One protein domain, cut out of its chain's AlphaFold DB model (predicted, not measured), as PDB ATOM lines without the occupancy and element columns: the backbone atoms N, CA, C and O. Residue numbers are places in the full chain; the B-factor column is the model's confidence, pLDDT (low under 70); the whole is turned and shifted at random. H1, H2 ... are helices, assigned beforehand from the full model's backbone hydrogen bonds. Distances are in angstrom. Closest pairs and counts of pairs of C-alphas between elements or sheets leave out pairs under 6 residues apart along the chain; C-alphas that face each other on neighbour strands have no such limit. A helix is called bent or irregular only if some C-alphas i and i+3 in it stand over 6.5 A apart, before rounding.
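Overview. This is residues 5 to 49 of the 190 residues of the protein "DUF4424 domain-containing protein" of Acinetobacter baumannii (UniProt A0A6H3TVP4). Four short helices are set round a small, loose ring: H1 and H3 are on opposite sides, and H2 and H4 are at the two ends of the longest axis. The chain goes out from H1 to H2, turns round through residues 23 to 27, folds back along H3, and comes with H4 to the end near H1, so that the ring nearly closes. The printed part has 45 residues, with four named helices in the order H1, H2, H3, H4, no named strand, and the class all helix. It is only just compact, close to loose, with a radius of gyration of the C-alphas of 10.7 A, and its elongated outline spans 30 by 19 by 14 A.

Arrangement. Begin with H3, residues 28 to 36, which shares the greatest length, 9 residues, with H2, residues 14 to 22. These two are close but not clearly touching; look at Asp 16 and Tyr 31, whose C-alphas are the closest, at 7.8 A. They run opposite ways at a tilt of 37 degrees, only just steep. Next go to H4, residues 41 to 47, which only just touches H3, with 3 pairs of C-alphas within 8 A; the closest are those of Asn 36 and Leu 47, 7.5 A apart. H3 and H4 form a helical hairpin, running opposite ways at a steep tilt of 43 degrees. H4 also only just touches H1, residues 5 to 9, again with 3 such pairs; the closest C-alphas are those of Glu 6 and Met 43, 6.1 A apart. H1 is close to H3 but not clearly touching, and their closest C-alphas, those of Phe 7 and Leu 35, are 7.9 A apart. H1 is also close to H2 but not clearly touching, and there the closest C-alphas, those of Phe 7 and Met 17, are 7.9 A apart. H2 and H4 are apart. In the backbones of H1, H3 and H4 every O i to N i+4 pair is within hydrogen-bond range; in H2 it is 3 of 5.

Along the chain. Find C-alpha 28 at (30.488, -3.585, 21.090); from there H3 runs 12.5 A to C-alpha 36 at (30.283, -14.948, 26.177). H2 measures 11.2 A from C-alpha 14 to C-alpha 22 and is irregular: C-alphas 17 and 20 are 7.3 A apart. H1 begins at C-alpha 5 and ends at C-alpha 9. H4 runs 9.9 A from C-alpha 41 to C-alpha 47, at (22.877, -16.203, 26.750).

Size, cuts and confidence. The two C-alphas farthest apart are those of Ser 24 and Pro 41, at 29.9 A. The printed part has no cut, and its three links, H1 to H2, H2 to H3 and H3 to H4, are tight. In this model the mean pLDDT of the printed part is 88.6; look at residues 24 to 25 for the values under 70.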
ATOM      1  N   GLU A   5      23.273  -7.543  38.728       94.94
ATOM      2  CA  GLU A   5      24.180  -8.359  39.536       94.94
ATOM      3  C   GLU A   5      24.881  -9.433  38.699       94.94
ATOM      4  O   GLU A   5      26.068  -9.688  38.898       94.94
ATOM      5  N   GLU A   6      24.205 -10.013  37.708       95.50
ATOM      6  CA  GLU A   6      24.795 -10.966  36.773       95.50
ATOM      7  C   GLU A   6      25.923 -10.312  35.969       95.50
ATOM      8  O   GLU A   6      27.012 -10.879  35.877       95.50
ATOM      9  N   PHE A   7      25.718  -9.092  35.463       95.31
ATOM     10  CA  PHE A   7      26.763  -8.326  34.776       95.31
ATOM     11  C   PHE A   7      27.981  -8.105  35.686       95.31
ATOM     12  O   PHE A   7      29.113  -8.399  35.284       95.31
ATOM     13  N   LYS A   8      27.775  -7.670  36.938       95.12
ATOM     14  CA  LYS A   8      28.869  -7.505  37.916       95.12
ATOM     15  C   LYS A   8      29.616  -8.815  38.170       95.12
ATOM     16  O   LYS A   8      30.846  -8.834  38.185       95.12
ATOM     17  N   GLN A   9      28.897  -9.928  38.316       95.00
ATOM     18  CA  GLN A   9      29.493 -11.255  38.505       95.00
ATOM     19  C   GLN A   9      30.272 -11.750  37.276       95.00
ATOM     20  O   GLN A   9      31.182 -12.567  37.429       95.00
ATOM     21  N   CYS A  10      29.944 -11.246  36.084       95.12
ATOM     22  CA  CYS A  10      30.690 -11.433  34.837       95.12
ATOM     23  C   CYS A  10      31.856 -10.434  34.669       95.12
ATOM     24  O   CYS A  10      32.460 -10.340  33.600       95.12
ATOM     25  N   GLY A  11      32.178  -9.663  35.713       94.19
ATOM     26  CA  GLY A  11      33.300  -8.729  35.746       94.19
ATOM     27  C   GLY A  11      33.011  -7.362  35.129       94.19
ATOM     28  O   GLY A  11      33.955  -6.592  34.938       94.19
ATOM     29  N   PHE A  12      31.761  -7.043  34.769       94.06
ATOM     30  CA  PHE A  12      31.409  -5.706  34.286       94.06
ATOM     31  C   PHE A  12      31.587  -4.678  35.397       94.06
ATOM     32  O   PHE A  12      31.074  -4.830  36.506       94.06
ATOM     33  N   THR A  13      32.320  -3.617  35.083       92.81
ATOM     34  CA  THR A  13      32.436  -2.454  35.958       92.81
ATOM     35  C   THR A  13      31.211  -1.558  35.805       92.81
ATOM     36  O   THR A  13      30.478  -1.641  34.820       92.81
ATOM     37  N   GLU A  14      31.005  -0.641  36.749       90.06
ATOM     38  CA  GLU A  14      29.985   0.401  36.599       90.06
ATOM     39  C   GLU A  14      30.203   1.217  35.318       90.06
ATOM     40  O   GLU A  14      29.258   1.463  34.579       90.06
ATOM     41  N   LYS A  15      31.457   1.546  34.983       89.31
ATOM     42  CA  LYS A  15      31.795   2.234  33.731       89.31
ATOM     43  C   LYS A  15      31.374   1.432  32.495       89.31
ATOM     44  O   LYS A  15      30.842   2.022  31.559       89.31
ATOM     45  N   ASP A  16      31.583   0.113  32.499       90.44
ATOM     46  CA  ASP A  16      31.143  -0.760  31.403       90.44
ATOM     47  C   ASP A  16      29.621  -0.715  31.262       90.44
ATOM     48  O   ASP A  16      29.100  -0.477  30.175       90.44
ATOM     49  N   MET A  17      28.910  -0.877  32.381       90.75
ATOM     50  CA  MET A  17      27.450  -0.841  32.404       90.75
ATOM     51  C   MET A  17      26.908   0.550  32.060       90.75
ATOM     52  O   MET A  17      25.825   0.647  31.507       90.75
ATOM     53  N   LEU A  18      27.627   1.643  32.298       89.06
ATOM     54  CA  LEU A  18      27.190   2.990  31.914       89.06
ATOM     55  C   LEU A  18      27.516   3.357  30.458       89.06
ATOM     56  O   LEU A  18      27.084   4.414  29.989       89.06
ATOM     57  N   ASN A  19      28.222   2.503  29.709       87.56
ATOM     58  CA  ASN A  19      28.597   2.799  28.326       87.56
ATOM     59  C   ASN A  19      27.414   3.133  27.392       87.56
ATOM     60  O   ASN A  19      27.579   4.048  26.585       87.56
ATOM     61  N   PRO A  20      26.210   2.523  27.502       85.62
ATOM     62  CA  PRO A  20      25.065   2.920  26.677       85.62
ATOM     63  C   PRO A  20      24.700   4.407  26.796       85.62
ATOM     64  O   PRO A  20      24.175   4.978  25.838       85.62
ATOM     65  N   TRP A  21      25.012   5.028  27.939       83.25
ATOM     66  CA  TRP A  21      24.723   6.430  28.237       83.25
ATOM     67  C   TRP A  21      25.918   7.360  28.026       83.25
ATOM     68  O   TRP A  21      25.739   8.479  27.562       83.25
ATOM     69  N   ILE A  22      27.130   6.918  28.364       78.75
ATOM     70  CA  ILE A  22      28.334   7.765  28.307       78.75
ATOM     71  C   ILE A  22      29.034   7.658  26.941       78.75
ATOM     72  O   ILE A  22      29.800   8.549  26.585       78.75
ATOM     73  N   ARG A  23      28.770   6.578  26.183       70.94
ATOM     74  CA  ARG A  23      29.336   6.230  24.863       70.94
ATOM     75  C   ARG A  23      30.761   6.744  24.654       70.94
ATOM     76  O   ARG A  23      31.067   7.413  23.672       70.94
ATOM     77  N   SER A  24      31.647   6.405  25.589       65.88
ATOM     78  CA  SER A  24      33.079   6.697  25.457       65.88
ATOM     79  C   SER A  24      33.801   5.690  24.557       65.88
ATOM     80  O   SER A  24      34.933   5.940  24.159       65.88
ATOM     81  N   ASN A  25      33.170   4.545  24.267       67.94
ATOM     82  CA  ASN A  25      33.708   3.492  23.412       67.94
ATOM     83  C   ASN A  25      32.580   2.822  22.600       67.94
ATOM     84  O   ASN A  25      31.546   2.452  23.161       67.94
ATOM     85  N   TYR A  26      32.794   2.661  21.293       71.62
ATOM     86  CA  TYR A  26      31.872   2.000  20.357       71.62
ATOM     87  C   TYR A  26      32.197   0.514  20.131       71.62
ATOM     88  O   TYR A  26      31.526  -0.145  19.339       71.62
ATOM     89  N   ASP A  27      33.206  -0.020  20.819       76.12
ATOM     90  CA  ASP A  27      33.629  -1.416  20.732       76.12
ATOM     91  C   ASP A  27      32.616  -2.361  21.404       76.12
ATOM     92  O   ASP A  27      32.756  -2.773  22.557       76.12
ATOM     93  N   TYR A  28      31.546  -2.666  20.668       77.56
ATOM     94  CA  TYR A  28      30.488  -3.585  21.090       77.56
ATOM     95  C   TYR A  28      31.008  -5.019  21.272       77.56
ATOM     96  O   TYR A  28      30.510  -5.753  22.130       77.56
ATOM     97  N   LEU A  29      32.042  -5.391  20.509       83.12
ATOM     98  CA  LEU A  29      32.639  -6.724  20.524       83.12
ATOM     99  C   LEU A  29      33.274  -7.031  21.879       83.12
ATOM    100  O   LEU A  29      33.099  -8.128  22.396       83.12
ATOM    101  N   ASN A  30      33.926  -6.054  22.512       86.25
ATOM    102  CA  ASN A  30      34.516  -6.248  23.838       86.25
ATOM    103  C   ASN A  30      33.462  -6.610  24.905       86.25
ATOM    104  O   ASN A  30      33.651  -7.537  25.697       86.25
ATOM    105  N   TYR A  31      32.313  -5.926  24.909       88.56
ATOM    106  CA  TYR A  31      31.222  -6.245  25.837       88.56
ATOM    107  C   TYR A  31      30.617  -7.621  25.544       88.56
ATOM    108  O   TYR A  31      30.343  -8.386  26.469       88.56
ATOM    109  N   GLN A  32      30.462  -7.961  24.268       88.44
ATOM    110  CA  GLN A  32      29.944  -9.256  23.843       88.44
ATOM    111  C   GLN A  32      30.879 -10.413  24.215       88.44
ATOM    112  O   GLN A  32      30.442 -11.391  24.819       88.44
ATOM    113  N   ASP A  33      32.179 -10.273  23.967       88.94
ATOM    114  CA  ASP A  33      33.197 -11.242  24.371       88.94
ATOM    115  C   ASP A  33      33.190 -11.485  25.880       88.94
ATOM    116  O   ASP A  33      33.358 -12.616  26.345       88.94
ATOM    117  N   LYS A  34      32.998 -10.422  26.664       90.88
ATOM    118  CA  LYS A  34      32.934 -10.494  28.124       90.88
ATOM    119  C   LYS A  34      31.699 -11.255  28.608       90.88
ATOM    120  O   LYS A  34      31.817 -12.064  29.528       90.88
ATOM    121  N   LEU A  35      30.544 -11.046  27.969       91.25
ATOM    122  CA  LEU A  35      29.333 -11.831  28.227       91.25
ATOM    123  C   LEU A  35      29.547 -13.302  27.865       91.25
ATOM    124  O   LEU A  35      29.344 -14.168  28.712       91.25
ATOM    125  N   ASN A  36      30.055 -13.585  26.664       88.81
ATOM    126  CA  ASN A  36      30.283 -14.948  26.177       88.81
ATOM    127  C   ASN A  36      31.257 -15.749  27.059       88.81
ATOM    128  O   ASN A  36      31.090 -16.954  27.240       88.81
ATOM    129  N   LYS A  37      32.260 -15.089  27.654       91.25
ATOM    130  CA  LYS A  37      33.220 -15.708  28.589       91.25
ATOM    131  C   LYS A  37      32.659 -15.915  30.001       91.25
ATOM    132  O   LYS A  37      33.318 -16.545  30.831       91.25
ATOM    133  N   CYS A  38      31.475 -15.392  30.312       93.31
ATOM    134  CA  CYS A  38      30.927 -15.456  31.657       93.31
ATOM    135  C   CYS A  38      30.348 -16.834  31.988       93.31
ATOM    136  O   CYS A  38      29.303 -17.221  31.483       93.31
ATOM    137  N   ASN A  39      30.956 -17.552  32.929       93.81
ATOM    138  CA  ASN A  39      30.526 -18.898  33.332       93.81
ATOM    139  C   ASN A  39      29.415 -18.932  34.402       93.81
ATOM    140  O   ASN A  39      29.157 -19.979  34.997       93.81
ATOM    141  N   LYS A  40      28.768 -17.798  34.701       95.75
ATOM    142  CA  LYS A  40      27.743 -17.731  35.750       95.75
ATOM    143  C   LYS A  40      26.454 -18.412  35.277       95.75
ATOM    144  O   LYS A  40      25.973 -18.061  34.201       95.75
ATOM    145  N   PRO A  41      25.847 -19.324  36.066       94.75
ATOM    146  CA  PRO A  41      24.697 -20.113  35.613       94.75
ATOM    147  C   PRO A  41      23.514 -19.276  35.114       94.75
ATOM    148  O   PRO A  41      22.929 -19.597  34.083       94.75
ATOM    149  N   GLN A  42      23.187 -18.184  35.815       94.25
ATOM    150  CA  GLN A  42      22.103 -17.288  35.398       94.25
ATOM    151  C   GLN A  42      22.435 -16.579  34.084       94.25
ATOM    152  O   GLN A  42      21.604 -16.567  33.184       94.25
ATOM    153  N   MET A  43      23.665 -16.077  33.927       94.44
ATOM    154  CA  MET A  43      24.087 -15.459  32.668       94.44
ATOM    155  C   MET A  43      24.057 -16.464  31.515       94.44
ATOM    156  O   MET A  43      23.491 -16.171  30.474       94.44
ATOM    157  N   GLN A  44      24.561 -17.684  31.705       93.94
ATOM    158  CA  GLN A  44      24.516 -18.732  30.680       93.94
ATOM    159  C   GLN A  44      23.083 -19.075  30.249       93.94
ATOM    160  O   GLN A  44      22.821 -19.257  29.064       93.94
ATOM    161  N   LYS A  45      22.124 -19.086  31.183       94.25
ATOM    162  CA  LYS A  45      20.700 -19.274  30.867       94.25
ATOM    163  C   LYS A  45      20.117 -18.126  30.031       94.25
ATOM    164  O   LYS A  45      19.227 -18.358  29.216       94.25
ATOM    165  N   ILE A  46      20.584 -16.898  30.252       92.69
ATOM    166  CA  ILE A  46      20.197 -15.726  29.458       92.69
ATOM    167  C   ILE A  46      20.815 -15.831  28.062       92.69
ATOM    168  O   ILE A  46      20.104 -15.709  27.071       92.69
ATOM    169  N   LEU A  47      22.116 -16.114  27.995       91.69
ATOM    170  CA  LEU A  47      22.877 -16.203  26.750       91.69
ATOM    171  C   LEU A  47      22.429 -17.356  25.851       91.69
ATOM    172  O   LEU A  47      22.470 -17.217  24.640       91.69
ATOM    173  N   ALA A  48      21.916 -18.449  26.419       92.50
ATOM    174  CA  ALA A  48      21.354 -19.568  25.660       92.50
ATOM    175  C   ALA A  48      20.129 -19.199  24.794       92.50
ATOM    176  O   ALA A  48      19.668 -20.031  24.018       92.50
ATOM    177  N   GLN A  49      19.578 -17.989  24.946       90.31
ATOM    178  CA  GLN A  49      18.491 -17.467  24.110       90.31
ATOM    179  C   GLN A  49      18.990 -16.826  22.809       90.31
ATOM    180  O   GLN A  49      18.171 -16.460  21.973       90.31
TER     181      GLN A  49